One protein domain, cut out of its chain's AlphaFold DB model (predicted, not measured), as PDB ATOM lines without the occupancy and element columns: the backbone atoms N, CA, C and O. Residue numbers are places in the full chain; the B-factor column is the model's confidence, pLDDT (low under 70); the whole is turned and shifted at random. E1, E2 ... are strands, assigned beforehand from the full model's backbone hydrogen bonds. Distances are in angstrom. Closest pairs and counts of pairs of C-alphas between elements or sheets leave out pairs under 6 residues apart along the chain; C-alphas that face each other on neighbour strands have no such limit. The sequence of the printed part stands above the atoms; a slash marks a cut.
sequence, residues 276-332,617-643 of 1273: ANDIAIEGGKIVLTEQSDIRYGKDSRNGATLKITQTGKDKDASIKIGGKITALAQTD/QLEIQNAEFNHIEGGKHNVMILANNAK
ATOM      1  N   ALA A 276     137.043 150.104 201.921       89.38
ATOM      2  CA  ALA A 276     138.416 150.396 201.472       89.38
ATOM      3  C   ALA A 276     139.410 149.242 201.634       89.38
ATOM      4  O   ALA A 276     139.127 148.275 202.320       89.38
ATOM      5  N   ASN A 277     140.601 149.316 201.033       82.81
ATOM      6  CA  ASN A 277     141.640 148.311 201.291       82.81
ATOM      7  C   ASN A 277     142.203 148.431 202.715       82.81
ATOM      8  O   ASN A 277     142.338 147.418 203.402       82.81
ATOM      9  N   ASP A 278     142.426 149.664 203.170       87.00
ATOM     10  CA  ASP A 278     142.841 149.998 204.527       87.00
ATOM     11  C   ASP A 278     141.866 150.977 205.188       87.00
ATOM     12  O   ASP A 278     141.510 152.019 204.630       87.00
ATOM     13  N   ILE A 279     141.458 150.676 206.417       91.94
ATOM     14  CA  ILE A 279     140.564 151.517 207.216       91.94
ATOM     15  C   ILE A 279     141.195 151.746 208.587       91.94
ATOM     16  O   ILE A 279     141.552 150.801 209.287       91.94
ATOM     17  N   ALA A 280     141.296 153.007 208.997       93.19
ATOM     18  CA  ALA A 280     141.752 153.397 210.324       93.19
ATOM     19  C   ALA A 280     140.721 154.305 211.007       93.19
ATOM     20  O   ALA A 280     140.231 155.267 210.412       93.19
ATOM     21  N   ILE A 281     140.395 153.997 212.261       92.94
ATOM     22  CA  ILE A 281     139.460 154.742 213.104       92.94
ATOM     23  C   ILE A 281     140.155 155.069 214.424       92.94
ATOM     24  O   ILE A 281     140.570 154.168 215.151       92.94
ATOM     25  N   GLU A 282     140.268 156.355 214.740       90.50
ATOM     26  CA  GLU A 282     140.982 156.864 215.909       90.50
ATOM     27  C   GLU A 282     140.136 157.899 216.661       90.50
ATOM     28  O   GLU A 282     139.697 158.897 216.089       90.50
ATOM     29  N   GLY A 283     139.923 157.695 217.958       84.88
ATOM     30  CA  GLY A 283     139.149 158.618 218.795       84.88
ATOM     31  C   GLY A 283     139.028 158.138 220.240       84.88
ATOM     32  O   GLY A 283     139.304 156.974 220.525       84.88
ATOM     33  N   GLY A 284     138.606 159.014 221.155       83.62
ATOM     34  CA  GLY A 284     138.421 158.643 222.563       83.62
ATOM     35  C   GLY A 284     137.154 157.852 222.827       83.62
ATOM     36  O   GLY A 284     137.177 156.868 223.569       83.62
ATOM     37  N   LYS A 285     136.064 158.219 222.156       89.00
ATOM     38  CA  LYS A 285     134.838 157.429 222.091       89.00
ATOM     39  C   LYS A 285     134.589 156.980 220.658       89.00
ATOM     40  O   LYS A 285     134.373 157.807 219.779       89.00
ATOM     41  N   ILE A 286     134.596 155.677 220.417       92.00
ATOM     42  CA  ILE A 286     134.315 155.106 219.096       92.00
ATOM     43  C   ILE A 286     133.023 154.305 219.196       92.00
ATOM     44  O   ILE A 286     132.925 153.402 220.024       92.00
ATOM     45  N   VAL A 287     132.034 154.627 218.364       94.81
ATOM     46  CA  VAL A 287     130.765 153.898 218.289       94.81
ATOM     47  C   VAL A 287     130.515 153.468 216.849       94.81
ATOM     48  O   VAL A 287     130.207 154.290 215.986       94.81
ATOM     49  N   LEU A 288     130.615 152.167 216.600       95.19
ATOM     50  CA  LEU A 288     130.123 151.526 215.386       95.19
ATOM     51  C   LEU A 288     128.758 150.936 215.736       95.19
ATOM     52  O   LEU A 288     128.665 150.031 216.559       95.19
ATOM     53  N   THR A 289     127.686 151.510 215.199       92.38
ATOM     54  CA  THR A 289     126.312 151.067 215.499       92.38
ATOM     55  C   THR A 289     125.962 149.770 214.766       92.38
ATOM     56  O   THR A 289     126.679 149.373 213.853       92.38
ATOM     57  N   GLU A 290     124.816 149.162 215.082       91.06
ATOM     58  CA  GLU A 290     124.282 147.981 214.377       91.06
ATOM     59  C   GLU A 290     124.070 148.194 212.867       91.06
ATOM     60  O   GLU A 290     124.078 147.238 212.100       91.06
ATOM     61  N   GLN A 291     123.919 149.449 212.428       91.38
ATOM     62  CA  GLN A 291     123.800 149.818 211.012       91.38
ATOM     63  C   GLN A 291     125.156 149.927 210.301       91.38
ATOM     64  O   GLN A 291     125.195 150.102 209.084       91.38
ATOM     65  N   SER A 292     126.270 149.852 211.035       93.56
ATOM     66  CA  SER A 292     127.607 149.910 210.441       93.56
ATOM     67  C   SER A 292     127.841 148.725 209.516       93.56
ATOM     68  O   SER A 292     127.632 147.574 209.901       93.56
ATOM     69  N   ASP A 293     128.358 149.018 208.327       94.19
ATOM     70  CA  ASP A 293     128.838 148.022 207.375       94.19
ATOM     71  C   ASP A 293     130.266 148.403 206.979       94.19
ATOM     72  O   ASP A 293     130.496 149.381 206.266       94.19
ATOM     73  N   ILE A 294     131.239 147.684 207.533       94.25
ATOM     74  CA  ILE A 294     132.657 147.887 207.249       94.25
ATOM     75  C   ILE A 294     133.118 146.756 206.352       94.25
ATOM     76  O   ILE A 294     133.056 145.585 206.726       94.25
ATOM     77  N   ARG A 295     133.628 147.111 205.178       91.56
ATOM     78  CA  ARG A 295     134.086 146.166 204.169       91.56
ATOM     79  C   ARG A 295     135.500 146.511 203.766       91.56
ATOM     80  O   ARG A 295     135.761 147.649 203.381       91.56
ATOM     81  N   TYR A 296     136.423 145.559 203.853       87.12
ATOM     82  CA  TYR A 296     137.811 145.897 203.571       87.12
ATOM     83  C   TYR A 296     138.634 144.833 202.865       87.12
ATOM     84  O   TYR A 296     138.392 143.640 203.012       87.12
ATOM     85  N   GLY A 297     139.616 145.280 202.085       74.25
ATOM     86  CA  GLY A 297     140.568 144.408 201.394       74.25
ATOM     87  C   GLY A 297     140.114 143.849 200.049       74.25
ATOM     88  O   GLY A 297     140.627 142.813 199.641       74.25
ATOM     89  N   LYS A 298     139.172 144.508 199.365       71.19
ATOM     90  CA  LYS A 298     138.580 144.055 198.092       71.19
ATOM     91  C   LYS A 298     139.612 143.716 197.008       71.19
ATOM     92  O   LYS A 298     139.414 142.752 196.281       71.19
ATOM     93  N   ASP A 299     140.708 144.474 196.934       60.16
ATOM     94  CA  ASP A 299     141.746 144.332 195.899       60.16
ATOM     95  C   ASP A 299     143.175 144.455 196.478       60.16
ATOM     96  O   ASP A 299     144.122 144.808 195.767       60.16
ATOM     97  N   SER A 300     143.360 144.204 197.781       57.16
ATOM     98  CA  SER A 300     144.670 144.403 198.413       57.16
ATOM     99  C   SER A 300     145.665 143.289 198.070       57.16
ATOM    100  O   SER A 300     145.419 142.111 198.325       57.16
ATOM    101  N   ARG A 301     146.838 143.679 197.547       49.00
ATOM    102  CA  ARG A 301     147.984 142.781 197.296       49.00
ATOM    103  C   ARG A 301     148.998 142.740 198.439       49.00
ATOM    104  O   ARG A 301     149.754 141.783 198.518       49.00
ATOM    105  N   ASN A 302     149.010 143.758 199.304       49.00
ATOM    106  CA  ASN A 302     150.036 143.978 200.336       49.00
ATOM    107  C   ASN A 302     149.486 143.839 201.767       49.00
ATOM    108  O   ASN A 302     150.146 144.252 202.719       49.00
ATOM    109  N   GLY A 303     148.298 143.247 201.931       58.25
ATOM    110  CA  GLY A 303     147.609 143.163 203.219       58.25
ATOM    111  C   GLY A 303     146.501 144.189 203.332       58.25
ATOM    112  O   GLY A 303     146.635 145.316 202.867       58.25
ATOM    113  N   ALA A 304     145.373 143.783 203.898       75.12
ATOM    114  CA  ALA A 304     144.252 144.670 204.169       75.12
ATOM    115  C   ALA A 304     144.144 144.861 205.676       75.12
ATOM    116  O   ALA A 304     144.117 143.871 206.415       75.12
ATOM    117  N   THR A 305     144.088 146.105 206.148       84.12
ATOM    118  CA  THR A 305     144.020 146.372 207.585       84.12
ATOM    119  C   THR A 305     142.784 147.167 207.973       84.12
ATOM    120  O   THR A 305     142.455 148.184 207.371       84.12
ATOM    121  N   LEU A 306     142.113 146.712 209.029       91.31
ATOM    122  CA  LEU A 306     141.150 147.510 209.780       91.31
ATOM    123  C   LEU A 306     141.765 147.806 211.145       91.31
ATOM    124  O   LEU A 306     141.977 146.892 211.933       91.31
ATOM    125  N   LYS A 307     142.062 149.071 211.436       93.75
ATOM    126  CA  LYS A 307     142.646 149.500 212.712       93.75
ATOM    127  C   LYS A 307     141.661 150.376 213.466       93.75
ATOM    128  O   LYS A 307     141.261 151.423 212.969       93.75
ATOM    129  N   ILE A 308     141.294 149.963 214.672       93.12
ATOM    130  CA  ILE A 308     140.441 150.734 215.577       93.12
ATOM    131  C   ILE A 308     141.264 151.039 216.825       93.12
ATOM    132  O   ILE A 308     141.614 150.132 217.579       93.12
ATOM    133  N   THR A 309     141.585 152.311 217.038       90.56
ATOM    134  CA  THR A 309     142.490 152.742 218.106       90.56
ATOM    135  C   THR A 309     141.797 153.746 219.008       90.56
ATOM    136  O   THR A 309     141.485 154.863 218.597       90.56
ATOM    137  N   GLN A 310     141.611 153.367 220.268       87.88
ATOM    138  CA  GLN A 310     141.179 154.306 221.288       87.88
ATOM    139  C   GLN A 310     142.293 155.313 221.599       87.88
ATOM    140  O   GLN A 310     143.436 154.927 221.855       87.88
ATOM    141  N   THR A 311     141.957 156.602 221.611       77.69
ATOM    142  CA  THR A 311     142.879 157.688 221.962       77.69
ATOM    143  C   THR A 311     142.408 158.412 223.226       77.69
ATOM    144  O   THR A 311     141.247 158.765 223.356       77.69
ATOM    145  N   GLY A 312     143.302 158.653 224.185       65.06
ATOM    146  CA  GLY A 312     142.947 159.293 225.462       65.06
ATOM    147  C   GLY A 312     142.731 158.297 226.607       65.06
ATOM    148  O   GLY A 312     142.376 157.143 226.390       65.06
ATOM    149  N   LYS A 313     143.006 158.755 227.836       60.06
ATOM    150  CA  LYS A 313     143.133 157.922 229.053       60.06
ATOM    151  C   LYS A 313     141.959 158.059 230.034       60.06
ATOM    152  O   LYS A 313     142.075 157.639 231.183       60.06
ATOM    153  N   ASP A 314     140.877 158.708 229.617       64.25
ATOM    154  CA  ASP A 314     139.727 158.989 230.481       64.25
ATOM    155  C   ASP A 314     138.892 157.722 230.757       64.25
ATOM    156  O   ASP A 314     138.843 156.813 229.932       64.25
ATOM    157  N   LYS A 315     138.197 157.678 231.899       64.25
ATOM    158  CA  LYS A 315     137.239 156.631 232.281       64.25
ATOM    159  C   LYS A 315     136.052 156.529 231.316       64.25
ATOM    160  O   LYS A 315     135.540 155.428 231.134       64.25
ATOM    161  N   ASP A 316     135.647 157.640 230.698       67.50
ATOM    162  CA  ASP A 316     134.527 157.691 229.740       67.50
ATOM    163  C   ASP A 316     134.931 157.314 228.303       67.50
ATOM    164  O   ASP A 316     134.077 157.053 227.439       67.50
ATOM    165  N   ALA A 317     136.238 157.247 228.031       78.56
ATOM    166  CA  ALA A 317     136.746 156.743 226.770       78.56
ATOM    167  C   ALA A 317     136.295 155.277 226.613       78.56
ATOM    168  O   ALA A 317     136.386 154.481 227.547       78.56
ATOM    169  N   SER A 318     135.795 154.907 225.434       87.75
ATOM    170  CA  SER A 318     135.296 153.550 225.172       87.75
ATOM    171  C   SER A 318     135.231 153.239 223.681       87.75
ATOM    172  O   SER A 318     135.060 154.131 222.847       87.75
ATOM    173  N   ILE A 319     135.316 151.952 223.347       92.69
ATOM    174  CA  ILE A 319     134.996 151.440 222.014       92.69
ATOM    175  C   ILE A 319     133.726 150.593 222.118       92.69
ATOM    176  O   ILE A 319     133.691 149.625 222.875       92.69
ATOM    177  N   LYS A 320     132.706 150.931 221.327       95.19
ATOM    178  CA  LYS A 320     131.503 150.119 221.118       95.19
ATOM    179  C   LYS A 320     131.412 149.695 219.656       95.19
ATOM    180  O   LYS A 320     131.445 150.552 218.775       95.19
ATOM    181  N   ILE A 321     131.299 148.396 219.402       96.19
ATOM    182  CA  ILE A 321     131.222 147.816 218.059       96.19
ATOM    183  C   ILE A 321     129.956 146.975 217.932       96.19
ATOM    184  O   ILE A 321     129.795 145.987 218.641       96.19
ATOM    185  N   GLY A 322     129.108 147.338 216.981       91.06
ATOM    186  CA  GLY A 322     128.024 146.523 216.449       91.06
ATOM    187  C   GLY A 322     128.038 146.530 214.922       91.06
ATOM    188  O   GLY A 322     128.886 147.173 214.295       91.06
ATOM    189  N   GLY A 323     127.090 145.809 214.327       91.69
ATOM    190  CA  GLY A 323     126.939 145.738 212.875       91.69
ATOM    191  C   GLY A 323     127.905 144.744 212.233       91.69
ATOM    192  O   GLY A 323     128.324 143.770 212.862       91.69
ATOM    193  N   LYS A 324     128.234 144.960 210.957       93.12
ATOM    194  CA  LYS A 324     128.973 143.994 210.134       93.12
ATOM    195  C   LYS A 324     130.398 144.454 209.862       93.12
ATOM    196  O   LYS A 324     130.621 145.570 209.393       93.12
ATOM    197  N   ILE A 325     131.355 143.559 210.091       92.94
ATOM    198  CA  ILE A 325     132.751 143.708 209.676       92.94
ATOM    199  C   ILE A 325     133.065 142.563 208.720       92.94
ATOM    200  O   ILE A 325     133.128 141.403 209.123       92.94
ATOM    201  N   THR A 326     133.258 142.902 207.448       88.50
ATOM    202  CA  THR A 326     133.498 141.941 206.374       88.50
ATOM    203  C   THR A 326     134.885 142.140 205.779       88.50
ATOM    204  O   THR A 326     135.170 143.163 205.150       88.50
ATOM    205  N   ALA A 327     135.742 141.135 205.922       83.25
ATOM    206  CA  ALA A 327     136.951 141.042 205.118       83.25
ATOM    207  C   ALA A 327     136.572 140.582 203.696       83.25
ATOM    208  O   ALA A 327     136.092 139.465 203.496       83.25
ATOM    209  N   LEU A 328     136.763 141.463 202.713       72.06
ATOM    210  CA  LEU A 328     136.444 141.246 201.300       72.06
ATOM    211  C   LEU A 328     137.558 140.540 200.521       72.06
ATOM    212  O   LEU A 328     137.340 140.198 199.361       72.06
ATOM    213  N   ALA A 329     138.746 140.364 201.106       58.66
ATOM    214  CA  ALA A 329     139.869 139.817 200.359       58.66
ATOM    215  C   ALA A 329     139.580 138.378 199.920       58.66
ATOM    216  O   ALA A 329     139.576 137.445 200.727       58.66
ATOM    217  N   GLN A 330     139.380 138.212 198.617       49.28
ATOM    218  CA  GLN A 330     139.525 136.930 197.953       49.28
ATOM    219  C   GLN A 330     141.017 136.613 197.874       49.28
ATOM    220  O   GLN A 330     141.816 137.429 197.412       49.28
ATOM    221  N   THR A 331     141.412 135.402 198.262       42.53
ATOM    222  CA  THR A 331     142.675 134.822 197.792       42.53
ATOM    223  C   THR A 331     142.519 134.430 196.323       42.53
ATOM    224  O   THR A 331     142.598 133.252 195.988       42.53
ATOM    225  N   ASP A 332     142.259 135.395 195.442       32.16
ATOM    226  CA  ASP A 332     142.198 135.152 194.007       32.16
ATOM    227  C   ASP A 332     143.452 135.673 193.310       32.16
ATOM    228  O   ASP A 332     143.997 136.737 193.604       32.16
ATOM    229  N   GLN A 617     137.514 150.319 228.130       85.69
ATOM    230  CA  GLN A 617     136.440 149.369 227.851       85.69
ATOM    231  C   GLN A 617     136.264 149.160 226.347       85.69
ATOM    232  O   GLN A 617     136.186 150.116 225.571       85.69
ATOM    233  N   LEU A 618     136.169 147.892 225.952       93.50
ATOM    234  CA  LEU A 618     135.740 147.462 224.626       93.50
ATOM    235  C   LEU A 618     134.460 146.642 224.772       93.50
ATOM    236  O   LEU A 618     134.450 145.627 225.463       93.50
ATOM    237  N   GLU A 619     133.398 147.068 224.105       95.62
ATOM    238  CA  GLU A 619     132.122 146.365 224.039       95.62
ATOM    239  C   GLU A 619     131.812 146.033 222.579       95.62
ATOM    240  O   GLU A 619     131.622 146.920 221.752       95.62
ATOM    241  N   ILE A 620     131.782 144.748 222.251       96.50
ATOM    242  CA  ILE A 620     131.342 144.221 220.964       96.50
ATOM    243  C   ILE A 620     129.975 143.586 221.206       96.50
ATOM    244  O   ILE A 620     129.869 142.617 221.957       96.50
ATOM    245  N   GLN A 621     128.923 144.135 220.613       93.56
ATOM    246  CA  GLN A 621     127.555 143.689 220.843       93.56
ATOM    247  C   GLN A 621     126.782 143.643 219.531       93.56
ATOM    248  O   GLN A 621     126.830 144.597 218.758       93.56
ATOM    249  N   ASN A 622     126.044 142.551 219.301       92.69
ATOM    250  CA  ASN A 622     125.262 142.349 218.074       92.69
ATOM    251  C   ASN A 622     126.128 142.550 216.815       92.69
ATOM    252  O   ASN A 622     125.729 143.215 215.856       92.69
ATOM    253  N   ALA A 623     127.360 142.035 216.864       91.75
ATOM    254  CA  ALA A 623     128.338 142.179 215.800       91.75
ATOM    255  C   ALA A 623     128.497 140.875 215.013       91.75
ATOM    256  O   ALA A 623     128.514 139.777 215.579       91.75
ATOM    257  N   GLU A 624     128.681 141.014 213.704       92.88
ATOM    258  CA  GLU A 624     129.005 139.918 212.798       92.88
ATOM    259  C   GLU A 624     130.385 140.149 212.184       92.88
ATOM    260  O   GLU A 624     130.602 141.117 211.447       92.88
ATOM    261  N   PHE A 625     131.312 139.237 212.466       90.50
ATOM    262  CA  PHE A 625     132.602 139.171 211.788       90.50
ATOM    263  C   PHE A 625     132.494 138.121 210.694       90.50
ATOM    264  O   PHE A 625     132.312 136.938 210.987       90.50
ATOM    265  N   ASN A 626     132.586 138.567 209.446       83.62
ATOM    266  CA  ASN A 626     132.395 137.740 208.266       83.62
ATOM    267  C   ASN A 626     133.606 137.823 207.331       83.62
ATOM    268  O   ASN A 626     134.337 138.812 207.280       83.62
ATOM    269  N   HIS A 627     133.752 136.791 206.514       74.69
ATOM    270  CA  HIS A 627     134.684 136.740 205.395       74.69
ATOM    271  C   HIS A 627     133.925 136.273 204.146       74.69
ATOM    272  O   HIS A 627     132.920 135.563 204.253       74.69
ATOM    273  N   ILE A 628     134.404 136.656 202.961       65.06
ATOM    274  CA  ILE A 628     133.920 136.080 201.698       65.06
ATOM    275  C   ILE A 628     134.500 134.672 201.533       65.06
ATOM    276  O   ILE A 628     135.664 134.433 201.855       65.06
ATOM    277  N   GLU A 629     133.686 133.740 201.036       52.59
ATOM    278  CA  GLU A 629     134.054 132.341 200.812       52.59
ATOM    279  C   GLU A 629     135.418 132.200 200.105       52.59
ATOM    280  O   GLU A 629     135.666 132.819 199.073       52.59
ATOM    281  N   GLY A 630     136.322 131.413 200.701       50.56
ATOM    282  CA  GLY A 630     137.694 131.212 200.217       50.56
ATOM    283  C   GLY A 630     138.767 132.095 200.876       50.56
ATOM    284  O   GLY A 630     139.943 131.765 200.760       50.56
ATOM    285  N   GLY A 631     138.400 133.163 201.599       61.62
ATOM    286  CA  GLY A 631     139.339 134.052 202.308       61.62
ATOM    287  C   GLY A 631     139.536 133.733 203.800       61.62
ATOM    288  O   GLY A 631     138.726 133.038 204.406       61.62
ATOM    289  N   LYS A 632     140.599 134.276 204.416       74.69
ATOM    290  CA  LYS A 632     140.872 134.203 205.870       74.69
ATOM    291  C   LYS A 632     140.861 135.595 206.494       74.69
ATOM    292  O   LYS A 632     141.459 136.515 205.941       74.69
ATOM    293  N   HIS A 633     140.246 135.737 207.665       83.38
ATOM    294  CA  HIS A 633     140.162 136.993 208.417       83.38
ATOM    295  C   HIS A 633     140.769 136.816 209.805       83.38
ATOM    296  O   HIS A 633     140.308 135.988 210.579       83.38
ATOM    297  N   ASN A 634     141.802 137.589 210.132       87.56
ATOM    298  CA  ASN A 634     142.381 137.579 211.473       87.56
ATOM    299  C   ASN A 634     141.904 138.785 212.274       87.56
ATOM    300  O   ASN A 634     141.843 139.899 211.753       87.56
ATOM    301  N   VAL A 635     141.592 138.563 213.546       92.19
ATOM    302  CA  VAL A 635     141.159 139.606 214.477       92.19
ATOM    303  C   VAL A 635     142.080 139.597 215.688       92.19
ATOM    304  O   VAL A 635     142.284 138.558 216.310       92.19
ATOM    305  N   MET A 636     142.622 140.759 216.030       93.25
ATOM    306  CA  MET A 636     143.498 140.975 217.171       93.25
ATOM    307  C   MET A 636     142.947 142.094 218.049       93.25
ATOM    308  O   MET A 636     142.715 143.206 217.577       93.25
ATOM    309  N   ILE A 637     142.784 141.823 219.338       93.75
ATOM    310  CA  ILE A 637     142.423 142.813 220.351       93.75
ATOM    311  C   ILE A 637     143.610 142.993 221.293       93.75
ATOM    312  O   ILE A 637     144.085 142.037 221.903       93.75
ATOM    313  N   LEU A 638     144.070 144.234 221.416       90.69
ATOM    314  CA  LEU A 638     145.181 144.631 222.264       90.69
ATOM    315  C   LEU A 638     144.670 145.478 223.434       90.69
ATOM    316  O   LEU A 638     144.172 146.591 223.242       90.69
ATOM    317  N   ALA A 639     144.825 144.960 224.652       87.56
ATOM    318  CA  ALA A 639     144.641 145.721 225.882       87.56
ATOM    319  C   ALA A 639     145.915 146.542 226.155       87.56
ATOM    320  O   ALA A 639     146.970 145.996 226.477       87.56
ATOM    321  N   ASN A 640     145.839 147.859 225.975       75.25
ATOM    322  CA  ASN A 640     146.949 148.801 226.101       75.25
ATOM    323  C   ASN A 640     146.818 149.623 227.390       75.25
ATOM    324  O   ASN A 640     146.601 150.836 227.370       75.25
ATOM    325  N   ASN A 641     146.891 148.932 228.523       65.75
ATOM    326  CA  ASN A 641     146.610 149.525 229.826       65.75
ATOM    327  C   ASN A 641     147.825 150.292 230.361       65.75
ATOM    328  O   ASN A 641     148.963 149.823 230.302       65.75
ATOM    329  N   ALA A 642     147.578 151.463 230.957       56.28
ATOM    330  CA  ALA A 642     148.521 152.035 231.914       56.28
ATOM    331  C   ALA A 642     148.613 151.106 233.141       56.28
ATOM    332  O   ALA A 642     147.645 150.410 233.438       56.28
ATOM    333  N   LYS A 643     149.754 151.105 233.849       54.78
ATOM    334  CA  LYS A 643     150.121 150.131 234.905       54.78
ATOM    335  C   LYS A 643     149.061 149.843 235.991       54.78
ATOM    336  O   LYS A 643     149.180 148.802 236.628       54.78
TER     337      LYS A 643
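What this domain is: This is residues 276 to 332 and 617 to 643 of the 1273 residues of the protein "Haemagg_act domain-containing protein" of Gallibacterium anatis (strain UMN179) (UniProt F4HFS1). What does the whole look like? It is a short, three-sided solenoid of stacked turns with a cut through the winding: E2 with E3, E5 and E6 stack as V-shaped rungs over two sides, and E1 and E4 lie side by side along the third. E7 is on that third side beyond E4, with a gap between them. What is it made of? The printed part has 84 residues, with no named helix and seven named strands, which follow one another along the chain from E1 to E7; the class is all strand, and the neighbour pairs are parallel: E2 and E5, E3 and E5, and E5 and E6 in a branched sheet, and E1 and E4 in a sheet of two strands. How large is it? It is elongated, spanning 44 by 26 by 18 A, and only just compact, close to loose, with a radius of gyration of the C-alphas of 13.8 A.

Where its parts are: Where do the strands before the cut run? E1 is residues 278 to 283, 17.1 A long, from C-alpha 278 at (142.841, 149.998, 204.527); E2 is residues 285 to 288 and E3 residues 293 to 296. E4 is residues 305 to 310, 16.1 A, and E5 residues 318 to 327, 23.7 A. Which strands follow the cut? E6 is residues 617 to 627, 25.8 A, and E7 is residues 634 to 639, 16.7 A, ending with C-alpha 639 at (144.641, 145.721, 225.882).

How they stand to each other: What is beside E1? E4 is its parallel neighbour, at 3 degrees, with N 279 and O 305 2.8 A apart, within hydrogen-bond range. How is the branched sheet joined? E2 and E3 lie on one side of E5, with N 286 and O 318 at 2.9 A and N 294 and O 324 at 2.9 A; E6 lies on the other side, with N 321 and O 619 at 2.8 A. E5 bends by 80 degrees at residue 323 and E6 by 79 degrees at residue 622, and the sheet is twisted. How do the sheets meet? They form a sandwich, two sheets face to face, 8.5 A centre to centre where they face each other; the closest C-alphas of E4 and E5 are those of Gln 310 and Ile 319, 6.9 A apart. Where is E7? It pairs with no named strand, is near E4 and E6, and is apart from E1.

The domain as a whole: Where is the cut? Residues 333 to 616 are not printed, and C-alphas 332 and 617 are 37.2 A apart across it. Are any links long? Of the links that are printed whole, none is long; E1 to E2 and E2 to E3 are tight. Where is confidence low? The mean pLDDT of the printed part is 80.5, and it is under 70 at residues 299 to 303, 312 to 316, 329 to 332, 628 to 631 and 641 to 643.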